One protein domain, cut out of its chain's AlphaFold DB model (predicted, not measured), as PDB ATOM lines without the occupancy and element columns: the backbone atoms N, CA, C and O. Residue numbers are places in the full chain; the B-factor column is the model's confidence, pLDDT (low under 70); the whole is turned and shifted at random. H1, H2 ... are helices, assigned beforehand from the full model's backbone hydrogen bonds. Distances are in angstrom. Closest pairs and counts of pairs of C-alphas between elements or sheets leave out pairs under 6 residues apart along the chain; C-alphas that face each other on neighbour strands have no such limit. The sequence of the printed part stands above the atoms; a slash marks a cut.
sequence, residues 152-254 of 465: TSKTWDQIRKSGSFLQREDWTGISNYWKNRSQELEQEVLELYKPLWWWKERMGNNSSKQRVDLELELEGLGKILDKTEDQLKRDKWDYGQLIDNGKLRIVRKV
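This is residues 152 to 254 of the 465 residues of an uncharacterized protein of Mycoplasma wenyonii (strain Massachusetts) (UniProt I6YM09). The chain passes three times along the longest axis, as a loose set of short helices: H1, H2 and H3 lead one way, residues 204 to 218 with H5 and H6 return, and residues 235 to 245 lead out again to H7. H1, H5 and H6 gather toward one end, H2 runs beside the return pass, and H3 and H4 make a corner at the other end, with H7 near H4. The printed part has 103 residues with seven named helices, H1 to H7 in order, and no named strand; the class is all helix. The whole is loose, with a radius of gyration of the C-alphas of 16.1 A and spans of 43 by 34 by 23 A.

H2, residues 168 to 179, touches H5, residues 219 to 225, at a steep tilt of 39 degrees, opposite ways; their closest C-alphas, of Trp 171 and Glu 219, are 5.4 A apart. H1, residues 152 to 163, touches H5 with residues 159 to 163 alone, at a steep tilt of 43 degrees, opposite ways, the closest C-alphas being those of Arg 160 and Leu 225 at 5.1 A. H1 and H6, residues 229 to 234, only just touch, with 3 pairs of C-alphas within 8 A, the closest those of Trp 156 and Glu 229 at 6.4 A; the steep tilt of 69.7 degrees is only just short of about perpendicular. The helix packing is mostly crossed, with none of these three touching pairs at a shallow tilt. H2 and H3, residues 183 to 191, are only just apart, closest 8.3 A. H3 and H4, residues 196 to 203, only just touch, and only at the corner by their link, with 3 pairs of C-alphas within 8 A; the closest are those of Gln 187 and Leu 196 at 6.2 A, and the lines are about perpendicular at 82 degrees. H7, residues 246 to 251, touches no helix; it is close but not clearly touching H4, with the C-alphas of Met 203 and Lys 247 closest at 7.4 A. Residues 205 to 206 pair antiparallel with 211 to 212, and residues 215 to 216 with 243 to 244. In each of the seven helices every O i to N i+4 pair is within hydrogen-bond range.

H1 begins at C-alpha 152, (241.288, 221.132, 197.057), and is 16.6 A long; H2 is 16.7 A. H3 measures 11.7 A, H4 10.5 A, H5 10.3 A and H6 8.8 A. H7, 9.0 A, ends at C-alpha 251, (240.429, 240.785, 171.901).

The C-alphas farthest apart, of Lys 154 and Ser 208, are 46.2 A apart. The printed part has no cut; the links H4 to H5 and H6 to H7 are long. Mean pLDDT of the printed part is 80.4, with 11 residues under 70: 152 to 155, 158 to 159, 162 to 164, 166 and 192.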
ATOM      1  N   THR A 152     242.102 220.372 197.999       48.03
ATOM      2  CA  THR A 152     241.288 221.132 197.057       48.03
ATOM      3  C   THR A 152     240.171 220.259 196.455       48.03
ATOM      4  O   THR A 152     239.113 220.786 196.105       48.03
ATOM      5  N   SER A 153     240.317 218.928 196.524       48.25
ATOM      6  CA  SER A 153     239.322 217.917 196.147       48.25
ATOM      7  C   SER A 153     237.990 218.015 196.880       48.25
ATOM      8  O   SER A 153     236.954 218.120 196.227       48.25
ATOM      9  N   LYS A 154     237.967 218.128 198.219       60.12
ATOM     10  CA  LYS A 154     236.691 218.246 198.961       60.12
ATOM     11  C   LYS A 154     235.959 219.559 198.675       60.12
ATOM     12  O   LYS A 154     234.751 219.667 198.858       60.12
ATOM     13  N   THR A 155     236.702 220.581 198.261       63.00
ATOM     14  CA  THR A 155     236.164 221.900 197.936       63.00
ATOM     15  C   THR A 155     235.464 221.905 196.586       63.00
ATOM     16  O   THR A 155     234.372 222.462 196.489       63.00
ATOM     17  N   TRP A 156     236.071 221.291 195.573       72.12
ATOM     18  CA  TRP A 156     235.471 221.202 194.248       72.12
ATOM     19  C   TRP A 156     234.199 220.347 194.260       72.12
ATOM     20  O   TRP A 156     233.185 220.756 193.704       72.12
ATOM     21  N   ASP A 157     234.197 219.239 195.005       70.94
ATOM     22  CA  ASP A 157     233.006 218.398 195.162       70.94
ATOM     23  C   ASP A 157     231.813 219.147 195.767       70.94
ATOM     24  O   ASP A 157     230.675 218.954 195.338       70.94
ATOM     25  N   GLN A 158     232.058 220.042 196.729       66.75
ATOM     26  CA  GLN A 158     231.013 220.910 197.276       66.75
ATOM     27  C   GLN A 158     230.476 221.887 196.226       66.75
ATOM     28  O   GLN A 158     229.266 222.068 196.142       66.75
ATOM     29  N   ILE A 159     231.355 222.492 195.420       67.75
ATOM     30  CA  ILE A 159     230.958 223.416 194.347       67.75
ATOM     31  C   ILE A 159     230.134 222.675 193.291       67.75
ATOM     32  O   ILE A 159     229.060 223.144 192.926       67.75
ATOM     33  N   ARG A 160     230.569 221.481 192.877       71.50
ATOM     34  CA  ARG A 160     229.829 220.611 191.957       71.50
ATOM     35  C   ARG A 160     228.458 220.225 192.511       71.50
ATOM     36  O   ARG A 160     227.468 220.319 191.798       71.50
ATOM     37  N   LYS A 161     228.374 219.854 193.793       70.12
ATOM     38  CA  LYS A 161     227.098 219.534 194.457       70.12
ATOM     39  C   LYS A 161     226.166 220.748 194.564       70.12
ATOM     40  O   LYS A 161     224.954 220.596 194.504       70.12
ATOM     41  N   SER A 162     226.701 221.954 194.726       65.44
ATOM     42  CA  SER A 162     225.897 223.179 194.624       65.44
ATOM     43  C   SER A 162     225.480 223.467 193.180       65.44
ATOM     44  O   SER A 162     224.387 223.967 192.946       65.44
ATOM     45  N   GLY A 163     226.321 223.113 192.211       63.66
ATOM     46  CA  GLY A 163     226.021 223.202 190.788       63.66
ATOM     47  C   GLY A 163     224.921 222.247 190.326       63.66
ATOM     48  O   GLY A 163     224.150 222.613 189.452       63.66
ATOM     49  N   SER A 164     224.782 221.070 190.947       66.88
ATOM     50  CA  SER A 164     223.777 220.067 190.552       66.88
ATOM     51  C   SER A 164     222.322 220.489 190.786       66.88
ATOM     52  O   SER A 164     221.415 219.776 190.374       66.88
ATOM     53  N   PHE A 165     222.088 221.617 191.465       71.31
ATOM     54  CA  PHE A 165     220.757 222.222 191.562       71.31
ATOM     55  C   PHE A 165     220.347 222.974 190.289       71.31
ATOM     56  O   PHE A 165     219.177 223.315 190.163       71.31
ATOM     57  N   LEU A 166     221.289 223.230 189.376       68.94
ATOM     58  CA  LEU A 166     221.058 223.888 188.095       68.94
ATOM     59  C   LEU A 166     221.281 222.877 186.968       68.94
ATOM     60  O   LEU A 166     222.388 222.366 186.780       68.94
ATOM     61  N   GLN A 167     220.224 222.586 186.219       77.75
ATOM     62  CA  GLN A 167     220.275 221.764 185.015       77.75
ATOM     63  C   GLN A 167     220.809 222.580 183.834       77.75
ATOM     64  O   GLN A 167     220.901 223.809 183.882       77.75
ATOM     65  N   ARG A 168     221.174 221.906 182.741       78.19
ATOM     66  CA  ARG A 168     221.675 222.585 181.535       78.19
ATOM     67  C   ARG A 168     220.655 223.590 180.997       78.19
ATOM     68  O   ARG A 168     221.023 224.688 180.589       78.19
ATOM     69  N   GLU A 169     219.388 223.212 181.056       81.19
ATOM     70  CA  GLU A 169     218.232 224.002 180.660       81.19
ATOM     71  C   GLU A 169     218.114 225.283 181.493       81.19
ATOM     72  O   GLU A 169     217.754 226.323 180.941       81.19
ATOM     73  N   ASP A 170     218.491 225.248 182.777       78.81
ATOM     74  CA  ASP A 170     218.505 226.432 183.639       78.81
ATOM     75  C   ASP A 170     219.579 227.422 183.177       78.81
ATOM     76  O   ASP A 170     219.288 228.599 182.971       78.81
ATOM     77  N   TRP A 171     220.809 226.954 182.922       81.00
ATOM     78  CA  TRP A 171     221.908 227.802 182.435       81.00
ATOM     79  C   TRP A 171     221.573 228.489 181.106       81.00
ATOM     80  O   TRP A 171     221.788 229.698 180.948       81.00
ATOM     81  N   THR A 172     221.017 227.733 180.157       84.75
ATOM     82  CA  THR A 172     220.545 228.261 178.871       84.75
ATOM     83  C   THR A 172     219.358 229.207 179.071       84.75
ATOM     84  O   THR A 172     219.312 230.281 178.470       84.75
ATOM     85  N   GLY A 173     218.415 228.852 179.947       84.19
ATOM     86  CA  GLY A 173     217.251 229.665 180.293       84.19
ATOM     87  C   GLY A 173     217.640 231.032 180.851       84.19
ATOM     88  O   GLY A 173     217.138 232.047 180.374       84.19
ATOM     89  N   ILE A 174     218.593 231.080 181.783       82.25
ATOM     90  CA  ILE A 174     219.113 232.322 182.374       82.25
ATOM     91  C   ILE A 174     219.847 233.162 181.328       82.25
ATOM     92  O   ILE A 174     219.624 234.370 181.253       82.25
ATOM     93  N   SER A 175     220.684 232.537 180.496       83.38
ATOM     94  CA  SER A 175     221.413 233.234 179.423       83.38
ATOM     95  C   SER A 175     220.435 233.884 178.433       83.38
ATOM     96  O   SER A 175     220.548 235.067 178.112       83.38
ATOM     97  N   ASN A 176     219.393 233.149 178.027       88.56
ATOM     98  CA  ASN A 176     218.335 233.653 177.151       88.56
ATOM     99  C   ASN A 176     217.473 234.730 177.819       88.56
ATOM    100  O   ASN A 176     217.123 235.721 177.177       88.56
ATOM    101  N   TYR A 177     217.143 234.556 179.099       88.38
ATOM    102  CA  TYR A 177     216.401 235.545 179.872       88.38
ATOM    103  C   TYR A 177     217.179 236.858 179.961       88.38
ATOM    104  O   TYR A 177     216.638 237.912 179.631       88.38
ATOM    105  N   TRP A 178     218.473 236.795 180.295       87.25
ATOM    106  CA  TRP A 178     219.347 237.963 180.299       87.25
ATOM    107  C   TRP A 178     219.419 238.598 178.910       87.25
ATOM    108  O   TRP A 178     219.196 239.796 178.775       87.25
ATOM    109  N   LYS A 179     219.639 237.827 177.844       89.25
ATOM    110  CA  LYS A 179     219.703 238.342 176.463       89.25
ATOM    111  C   LYS A 179     218.432 239.088 176.032       89.25
ATOM    112  O   LYS A 179     218.500 240.119 175.347       89.25
ATOM    113  N   ASN A 180     217.277 238.601 176.483       89.88
ATOM    114  CA  ASN A 180     215.955 239.162 176.204       89.88
ATOM    115  C   ASN A 180     215.458 240.147 177.278       89.88
ATOM    116  O   ASN A 180     214.315 240.593 177.193       89.88
ATOM    117  N   ARG A 181     216.298 240.512 178.259       90.06
ATOM    118  CA  ARG A 181     215.947 241.465 179.324       90.06
ATOM    119  C   ARG A 181     215.469 242.803 178.760       90.06
ATOM    120  O   ARG A 181     215.989 243.277 177.741       90.06
ATOM    121  N   SER A 182     214.535 243.435 179.464       89.12
ATOM    122  CA  SER A 182     214.164 244.825 179.201       89.12
ATOM    123  C   SER A 182     215.238 245.786 179.728       89.12
ATOM    124  O   SER A 182     216.136 245.390 180.478       89.12
ATOM    125  N   GLN A 183     215.171 247.052 179.316       89.19
ATOM    126  CA  GLN A 183     216.087 248.079 179.815       89.19
ATOM    127  C   GLN A 183     215.844 248.363 181.301       89.19
ATOM    128  O   GLN A 183     216.800 248.558 182.046       89.19
ATOM    129  N   GLU A 184     214.582 248.337 181.728       87.31
ATOM    130  CA  GLU A 184     214.175 248.534 183.119       87.31
ATOM    131  C   GLU A 184     214.785 247.451 184.008       87.31
ATOM    132  O   GLU A 184     215.446 247.770 184.989       87.31
ATOM    133  N   LEU A 185     214.669 246.179 183.611       86.12
ATOM    134  CA  LEU A 185     215.259 245.069 184.357       86.12
ATOM    135  C   LEU A 185     216.793 245.150 184.399       86.12
ATOM    136  O   LEU A 185     217.399 244.884 185.434       86.12
ATOM    137  N   GLU A 186     217.441 245.506 183.284       85.44
ATOM    138  CA  GLU A 186     218.895 245.702 183.270       85.44
ATOM    139  C   GLU A 186     219.313 246.793 184.258       85.44
ATOM    140  O   GLU A 186     220.269 246.605 185.008       85.44
ATOM    141  N   GLN A 187     218.596 247.917 184.264       84.06
ATOM    142  CA  GLN A 187     218.859 249.012 185.180       84.06
ATOM    143  C   GLN A 187     218.647 248.570 186.633       84.06
ATOM    144  O   GLN A 187     219.553 248.740 187.443       84.06
ATOM    145  N   GLU A 188     217.514 247.935 186.942       79.00
ATOM    146  CA  GLU A 188     217.216 247.420 188.282       79.00
ATOM    147  C   GLU A 188     218.308 246.478 188.792       79.00
ATOM    148  O   GLU A 188     218.726 246.605 189.935       79.00
ATOM    149  N   VAL A 189     218.816 245.567 187.955       80.06
ATOM    150  CA  VAL A 189     219.849 244.603 188.362       80.06
ATOM    151  C   VAL A 189     221.226 245.255 188.483       80.06
ATOM    152  O   VAL A 189     221.940 245.024 189.459       80.06
ATOM    153  N   LEU A 190     221.641 246.048 187.494       80.19
ATOM    154  CA  LEU A 190     222.995 246.603 187.454       80.19
ATOM    155  C   LEU A 190     223.191 247.743 188.463       80.19
ATOM    156  O   LEU A 190     224.282 247.858 189.037       80.19
ATOM    157  N   GLU A 191     222.151 248.544 188.720       80.06
ATOM    158  CA  GLU A 191     222.195 249.671 189.661       80.06
ATOM    159  C   GLU A 191     222.199 249.254 191.132       80.06
ATOM    160  O   GLU A 191     222.612 250.055 191.971       80.06
ATOM    161  N   LEU A 192     221.899 247.985 191.446       69.00
ATOM    162  CA  LEU A 192     222.202 247.405 192.765       69.00
ATOM    163  C   LEU A 192     223.694 247.498 193.108       69.00
ATOM    164  O   LEU A 192     224.060 247.523 194.283       69.00
ATOM    165  N   TYR A 193     224.552 247.535 192.087       70.56
ATOM    166  CA  TYR A 193     226.002 247.510 192.236       70.56
ATOM    167  C   TYR A 193     226.647 248.837 191.840       70.56
ATOM    168  O   TYR A 193     227.423 249.417 192.606       70.56
ATOM    169  N   LYS A 194     226.349 249.323 190.628       75.25
ATOM    170  CA  LYS A 194     226.866 250.590 190.093       75.25
ATOM    171  C   LYS A 194     225.861 251.253 189.155       75.25
ATOM    172  O   LYS A 194     225.174 250.544 188.428       75.25
ATOM    173  N   PRO A 195     225.841 252.597 189.088       80.31
ATOM    174  CA  PRO A 195     224.996 253.317 188.141       80.31
ATOM    175  C   PRO A 195     225.176 252.826 186.700       80.31
ATOM    176  O   PRO A 195     226.296 252.504 186.289       80.31
ATOM    177  N   LEU A 196     224.106 252.840 185.903       81.56
ATOM    178  CA  LEU A 196     224.119 252.287 184.543       81.56
ATOM    179  C   LEU A 196     225.208 252.897 183.640       81.56
ATOM    180  O   LEU A 196     225.814 252.200 182.823       81.56
ATOM    181  N   TRP A 197     225.504 254.192 183.802       84.69
ATOM    182  CA  TRP A 197     226.551 254.878 183.033       84.69
ATOM    183  C   TRP A 197     227.936 254.252 183.239       84.69
ATOM    184  O   TRP A 197     228.700 254.138 182.282       84.69
ATOM    185  N   TRP A 198     228.237 253.786 184.455       82.81
ATOM    186  CA  TRP A 198     229.517 253.161 184.783       82.81
ATOM    187  C   TRP A 198     229.677 251.847 184.018       82.81
ATOM    188  O   TRP A 198     230.723 251.576 183.429       82.81
ATOM    189  N   TRP A 199     228.610 251.048 183.951       81.94
ATOM    190  CA  TRP A 199     228.597 249.807 183.181       81.94
ATOM    191  C   TRP A 199     228.742 250.057 181.680       81.94
ATOM    192  O   TRP A 199     229.526 249.368 181.029       81.94
ATOM    193  N   LYS A 200     228.057 251.073 181.140       84.38
ATOM    194  CA  LYS A 200     228.179 251.466 179.725       84.38
ATOM    195  C   LYS A 200     229.593 251.927 179.369       84.38
ATOM    196  O   LYS A 200     230.101 251.574 178.306       84.38
ATOM    197  N   GLU A 201     230.262 252.654 180.260       79.62
ATOM    198  CA  GLU A 201     231.661 253.057 180.079       79.62
ATOM    199  C   GLU A 201     232.595 251.830 180.037       79.62
ATOM    200  O   GLU A 201     233.445 251.686 179.146       79.62
ATOM    201  N   ARG A 202     232.411 250.899 180.984       78.81
ATOM    202  CA  ARG A 202     233.290 249.735 181.155       78.81
ATOM    203  C   ARG A 202     233.059 248.661 180.098       78.81
ATOM    204  O   ARG A 202     234.005 248.308 179.390       78.81
ATOM    205  N   MET A 203     231.825 248.201 179.940       80.25
ATOM    206  CA  MET A 203     231.474 247.080 179.060       80.25
ATOM    207  C   MET A 203     231.168 247.522 177.626       80.25
ATOM    208  O   MET A 203     231.433 246.781 176.686       80.25
ATOM    209  N   GLY A 204     230.731 248.768 177.444       82.38
ATOM    210  CA  GLY A 204     230.278 249.305 176.165       82.38
ATOM    211  C   GLY A 204     228.775 249.570 176.161       82.38
ATOM    212  O   GLY A 204     228.042 249.169 177.067       82.38
ATOM    213  N   ASN A 205     228.316 250.267 175.127       87.56
ATOM    214  CA  ASN A 205     226.909 250.593 174.930       87.56
ATOM    215  C   ASN A 205     226.403 249.917 173.655       87.56
ATOM    216  O   ASN A 205     226.969 250.113 172.578       87.56
ATOM    217  N   ASN A 206     225.323 249.154 173.770       86.50
ATOM    218  CA  ASN A 206     224.640 248.562 172.638       86.50
ATOM    219  C   ASN A 206     223.563 249.531 172.136       86.50
ATOM    220  O   ASN A 206     222.417 249.513 172.592       86.50
ATOM    221  N   SER A 207     223.944 250.394 171.193       79.00
ATOM    222  CA  SER A 207     223.102 251.498 170.714       79.00
ATOM    223  C   SER A 207     221.764 251.057 170.116       79.00
ATOM    224  O   SER A 207     220.792 251.796 170.231       79.00
ATOM    225  N   SER A 208     221.678 249.865 169.513       81.38
ATOM    226  CA  SER A 208     220.424 249.374 168.917       81.38
ATOM    227  C   SER A 208     219.404 248.934 169.965       81.38
ATOM    228  O   SER A 208     218.203 249.023 169.739       81.38
ATOM    229  N   LYS A 209     219.889 248.477 171.120       79.44
ATOM    230  CA  LYS A 209     219.082 247.958 172.225       79.44
ATOM    231  C   LYS A 209     218.990 248.924 173.414       79.44
ATOM    232  O   LYS A 209     218.343 248.574 174.391       79.44
ATOM    233  N   GLN A 210     219.676 250.072 173.354       85.56
ATOM    234  CA  GLN A 210     219.857 251.061 174.436       85.56
ATOM    235  C   GLN A 210     220.384 250.497 175.773       85.56
ATOM    236  O   GLN A 210     220.302 251.141 176.825       85.56
ATOM    237  N   ARG A 211     221.012 249.323 175.715       88.69
ATOM    238  CA  ARG A 211     221.475 248.530 176.859       88.69
ATOM    239  C   ARG A 211     222.994 248.546 176.996       88.69
ATOM    240  O   ARG A 211     223.708 248.917 176.064       88.69
ATOM    241  N   VAL A 212     223.496 248.133 178.150       86.50
ATOM    242  CA  VAL A 212     224.912 247.802 178.334       86.50
ATOM    243  C   VAL A 212     225.274 246.662 177.381       86.50
ATOM    244  O   VAL A 212     224.537 245.685 177.247       86.50
ATOM    245  N   ASP A 213     226.417 246.783 176.706       87.56
ATOM    246  CA  ASP A 213     226.978 245.719 175.870       87.56
ATOM    247  C   ASP A 213     227.574 244.629 176.775       87.56
ATOM    248  O   ASP A 213     228.776 244.573 177.015       87.56
ATOM    249  N   LEU A 214     226.692 243.841 177.388       85.94
ATOM    250  CA  LEU A 214     227.021 242.757 178.304       85.94
ATOM    251  C   LEU A 214     226.007 241.634 178.116       85.94
ATOM    252  O   LEU A 214     224.875 241.727 178.592       85.94
ATOM    253  N   GLU A 215     226.415 240.570 177.442       87.94
ATOM    254  CA  GLU A 215     225.648 239.331 177.354       87.94
ATOM    255  C   GLU A 215     226.368 238.229 178.137       87.94
ATOM    256  O   GLU A 215     227.599 238.203 178.209       87.94
ATOM    257  N   LEU A 216     225.594 237.344 178.763       84.94
ATOM    258  CA  LEU A 216     226.093 236.254 179.596       84.94
ATOM    259  C   LEU A 216     225.776 234.929 178.909       84.94
ATOM    260  O   LEU A 216     224.619 234.662 178.596       84.94
ATOM    261  N   GLU A 217     226.803 234.114 178.700       84.94
ATOM    262  CA  GLU A 217     226.723 232.808 178.046       84.94
ATOM    263  C   GLU A 217     227.121 231.739 179.077       84.94
ATOM    264  O   GLU A 217     228.266 231.292 179.177       84.94
ATOM    265  N   LEU A 218     226.171 231.387 179.945       82.31
ATOM    266  CA  LEU A 218     226.455 230.647 181.179       82.31
ATOM    267  C   LEU A 218     226.546 229.129 180.991       82.31
ATOM    268  O   LEU A 218     226.937 228.422 181.918       82.31
ATOM    269  N   GLU A 219     226.249 228.607 179.800       81.81
ATOM    270  CA  GLU A 219     226.344 227.169 179.510       81.81
ATOM    271  C   GLU A 219     227.747 226.602 179.772       81.81
ATOM    272  O   GLU A 219     227.902 225.440 180.157       81.81
ATOM    273  N   GLY A 220     228.783 227.430 179.593       81.06
ATOM    274  CA  GLY A 220     230.160 227.066 179.911       81.06
ATOM    275  C   GLY A 220     230.357 226.725 181.391       81.06
ATOM    276  O   GLY A 220     231.149 225.838 181.700       81.06
ATOM    277  N   LEU A 221     229.608 227.355 182.303       79.00
ATOM    278  CA  LEU A 221     229.699 227.080 183.740       79.00
ATOM    279  C   LEU A 221     229.186 225.680 184.085       79.00
ATOM    280  O   LEU A 221     229.843 224.977 184.850       79.00
ATOM    281  N   GLY A 222     228.083 225.245 183.468       78.50
ATOM    282  CA  GLY A 222     227.580 223.877 183.619       78.50
ATOM    283  C   GLY A 222     228.632 222.841 183.213       78.50
ATOM    284  O   GLY A 222     228.960 221.945 183.987       78.50
ATOM    285  N   LYS A 223     229.276 223.041 182.054       85.06
ATOM    286  CA  LYS A 223     230.337 222.138 181.571       85.06
ATOM    287  C   LYS A 223     231.528 222.045 182.521       85.06
ATOM    288  O   LYS A 223     232.126 220.978 182.616       85.06
ATOM    289  N   ILE A 224     231.895 223.143 183.188       83.25
ATOM    290  CA  ILE A 224     232.974 223.151 184.187       83.25
ATOM    291  C   ILE A 224     232.550 222.341 185.406       83.25
ATOM    292  O   ILE A 224     233.334 221.526 185.884       83.25
ATOM    293  N   LEU A 225     231.327 222.554 185.900       81.31
ATOM    294  CA  LEU A 225     230.792 221.876 187.083       81.31
ATOM    295  C   LEU A 225     230.719 220.353 186.899       81.31
ATOM    296  O   LEU A 225     230.929 219.620 187.865       81.31
ATOM    297  N   ASP A 226     230.532 219.880 185.667       83.69
ATOM    298  CA  ASP A 226     230.547 218.452 185.326       83.69
ATOM    299  C   ASP A 226     231.949 217.817 185.355       83.69
ATOM    300  O   ASP A 226     232.080 216.588 185.361       83.69
ATOM    301  N   LYS A 227     233.023 218.616 185.376       86.50
ATOM    302  CA  LYS A 227     234.398 218.102 185.396       86.50
ATOM    303  C   LYS A 227     234.840 217.690 186.789       86.50
ATOM    304  O   LYS A 227     234.451 218.259 187.809       86.50
ATOM    305  N   THR A 228     235.738 216.714 186.832       86.62
ATOM    306  CA  THR A 228     236.508 216.424 188.040       86.62
ATOM    307  C   THR A 228     237.590 217.479 188.249       86.62
ATOM    308  O   THR A 228     238.026 218.155 187.315       86.62
ATOM    309  N   GLU A 229     238.071 217.602 189.484       83.75
ATOM    310  CA  GLU A 229     239.158 218.528 189.809       83.75
ATOM    311  C   GLU A 229     240.422 218.243 188.975       83.75
ATOM    312  O   GLU A 229     241.076 219.156 188.482       83.75
ATOM    313  N   ASP A 230     240.733 216.965 188.766       85.56
ATOM    314  CA  ASP A 230     241.882 216.518 187.980       85.56
ATOM    315  C   ASP A 230     241.769 216.875 186.496       85.56
ATOM    316  O   ASP A 230     242.776 217.200 185.860       85.56
ATOM    317  N   GLN A 231     240.553 216.837 185.944       87.81
ATOM    318  CA  GLN A 231     240.283 217.333 184.596       87.81
ATOM    319  C   GLN A 231     240.511 218.844 184.536       87.81
ATOM    320  O   GLN A 231     241.283 219.302 183.706       87.81
ATOM    321  N   LEU A 232     239.964 219.620 185.478       86.12
ATOM    322  CA  LEU A 232     240.162 221.077 185.502       86.12
ATOM    323  C   LEU A 232     241.627 221.483 185.670       86.12
ATOM    324  O   LEU A 232     242.074 222.463 185.074       86.12
ATOM    325  N   LYS A 233     242.396 220.719 186.451       85.94
ATOM    326  CA  LYS A 233     243.840 220.912 186.581       85.94
ATOM    327  C   LYS A 233     244.522 220.766 185.227       85.94
ATOM    328  O   LYS A 233     245.225 221.688 184.819       85.94
ATOM    329  N   ARG A 234     244.307 219.655 184.519       84.94
ATOM    330  CA  ARG A 234     245.047 219.314 183.290       84.94
ATOM    331  C   ARG A 234     244.530 220.016 182.037       84.94
ATOM    332  O   ARG A 234     245.333 220.493 181.238       84.94
ATOM    333  N   ASP A 235     243.219 220.100 181.882       87.50
ATOM    334  CA  ASP A 235     242.577 220.467 180.624       87.50
ATOM    335  C   ASP A 235     242.652 221.979 180.394       87.50
ATOM    336  O   ASP A 235     242.575 222.785 181.326       87.50
ATOM    337  N   LYS A 236     242.838 222.395 179.141       87.00
ATOM    338  CA  LYS A 236     242.763 223.813 178.766       87.00
ATOM    339  C   LYS A 236     241.306 224.269 178.749       87.00
ATOM    340  O   LYS A 236     240.396 223.453 178.695       87.00
ATOM    341  N   TRP A 237     241.097 225.580 178.763       86.00
ATOM    342  CA  TRP A 237     239.759 226.128 178.595       86.00
ATOM    343  C   TRP A 237     239.204 225.833 177.196       86.00
ATOM    344  O   TRP A 237     239.721 226.351 176.203       86.00
ATOM    345  N   ASP A 238     238.123 225.058 177.142       86.88
ATOM    346  CA  ASP A 238     237.377 224.713 175.927       86.88
ATOM    347  C   ASP A 238     235.847 224.843 176.104       86.88
ATOM    348  O   ASP A 238     235.064 224.436 175.245       86.88
ATOM    349  N   TYR A 239     235.392 225.452 177.205       85.06
ATOM    350  CA  TYR A 239     233.979 225.423 177.605       85.06
ATOM    351  C   TYR A 239     233.083 226.428 176.868       85.06
ATOM    352  O   TYR A 239     231.855 226.313 176.929       85.06
ATOM    353  N   GLY A 240     233.680 227.354 176.119       85.06
ATOM    354  CA  GLY A 240     232.992 228.415 175.383       85.06
ATOM    355  C   GLY A 240     233.324 229.804 175.921       85.06
ATOM    356  O   GLY A 240     234.240 229.971 176.721       85.06
ATOM    357  N   GLN A 241     232.599 230.812 175.455       87.12
ATOM    358  CA  GLN A 241     232.720 232.179 175.962       87.12
ATOM    359  C   GLN A 241     231.731 232.344 177.113       87.12
ATOM    360  O   GLN A 241     230.623 231.836 177.006       87.12
ATOM    361  N   LEU A 242     232.120 233.019 178.197       82.94
ATOM    362  CA  LEU A 242     231.205 233.268 179.327       82.94
ATOM    363  C   LEU A 242     230.494 234.618 179.228       82.94
ATOM    364  O   LEU A 242     229.407 234.800 179.772       82.94
ATOM    365  N   ILE A 243     231.145 235.583 178.583       83.50
ATOM    366  CA  ILE A 243     230.680 236.964 178.469       83.50
ATOM    367  C   ILE A 243     230.824 237.384 177.015       83.50
ATOM    368  O   ILE A 243     231.914 237.273 176.462       83.50
ATOM    369  N   ASP A 244     229.785 237.922 176.391       82.75
ATOM    370  CA  ASP A 244     229.905 238.537 175.070       82.75
ATOM    371  C   ASP A 244     229.735 240.056 175.153       82.75
ATOM    372  O   ASP A 244     228.788 240.569 175.749       82.75
ATOM    373  N   ASN A 245     230.704 240.768 174.576       82.44
ATOM    374  CA  ASN A 245     230.631 242.198 174.305       82.44
ATOM    375  C   ASN A 245     231.562 242.565 173.138       82.44
ATOM    376  O   ASN A 245     232.491 241.834 172.778       82.44
ATOM    377  N   GLY A 246     231.321 243.712 172.509       77.06
ATOM    378  CA  GLY A 246     232.080 244.219 171.367       77.06
ATOM    379  C   GLY A 246     233.581 244.342 171.621       77.06
ATOM    380  O   GLY A 246     234.373 243.978 170.750       77.06
ATOM    381  N   LYS A 247     233.990 244.787 172.816       75.94
ATOM    382  CA  LYS A 247     235.411 244.933 173.172       75.94
ATOM    383  C   LYS A 247     236.107 243.567 173.242       75.94
ATOM    384  O   LYS A 247     237.163 243.384 172.643       75.94
ATOM    385  N   LEU A 248     235.492 242.586 173.902       78.50
ATOM    386  CA  LEU A 248     236.003 241.222 174.040       78.50
ATOM    387  C   LEU A 248     236.034 240.488 172.702       78.50
ATOM    388  O   LEU A 248     236.997 239.775 172.441       78.50
ATOM    389  N   ARG A 249     235.059 240.707 171.809       81.19
ATOM    390  CA  ARG A 249     235.087 240.135 170.449       81.19
ATOM    391  C   ARG A 249     236.321 240.557 169.653       81.19
ATOM    392  O   ARG A 249     236.834 239.759 168.875       81.19
ATOM    393  N   ILE A 250     236.815 241.782 169.848       75.88
ATOM    394  CA  ILE A 250     238.063 242.245 169.223       75.88
ATOM    395  C   ILE A 250     239.262 241.528 169.849       75.88
ATOM    396  O   ILE A 250     240.088 240.988 169.118       75.88
ATOM    397  N   VAL A 251     239.329 241.458 171.182       74.06
ATOM    398  CA  VAL A 251     240.429 240.785 171.901       74.06
ATOM    399  C   VAL A 251     240.486 239.287 171.578       74.06
ATOM    400  O   VAL A 251     241.562 238.728 171.397       74.06
ATOM    401  N   ARG A 252     239.340 238.630 171.397       80.44
ATOM    402  CA  ARG A 252     239.275 237.210 171.024       80.44
ATOM    403  C   ARG A 252     239.851 236.899 169.643       80.44
ATOM    404  O   ARG A 252     240.175 235.747 169.376       80.44
ATOM    405  N   LYS A 253     240.033 237.900 168.772       82.19
ATOM    406  CA  LYS A 253     240.749 237.715 167.496       82.19
ATOM    407  C   LYS A 253     242.244 237.467 167.693       82.19
ATOM    408  O   LYS A 253     242.869 236.918 166.794       82.19
ATOM    409  N   VAL A 254     242.807 237.882 168.829       76.31
ATOM    410  CA  VAL A 254     244.243 237.758 169.121       76.31
ATOM    411  C   VAL A 254     244.567 236.658 170.140       76.31
ATOM    412  O   VAL A 254     245.737 236.335 170.315       76.31
TER     413      VAL A 254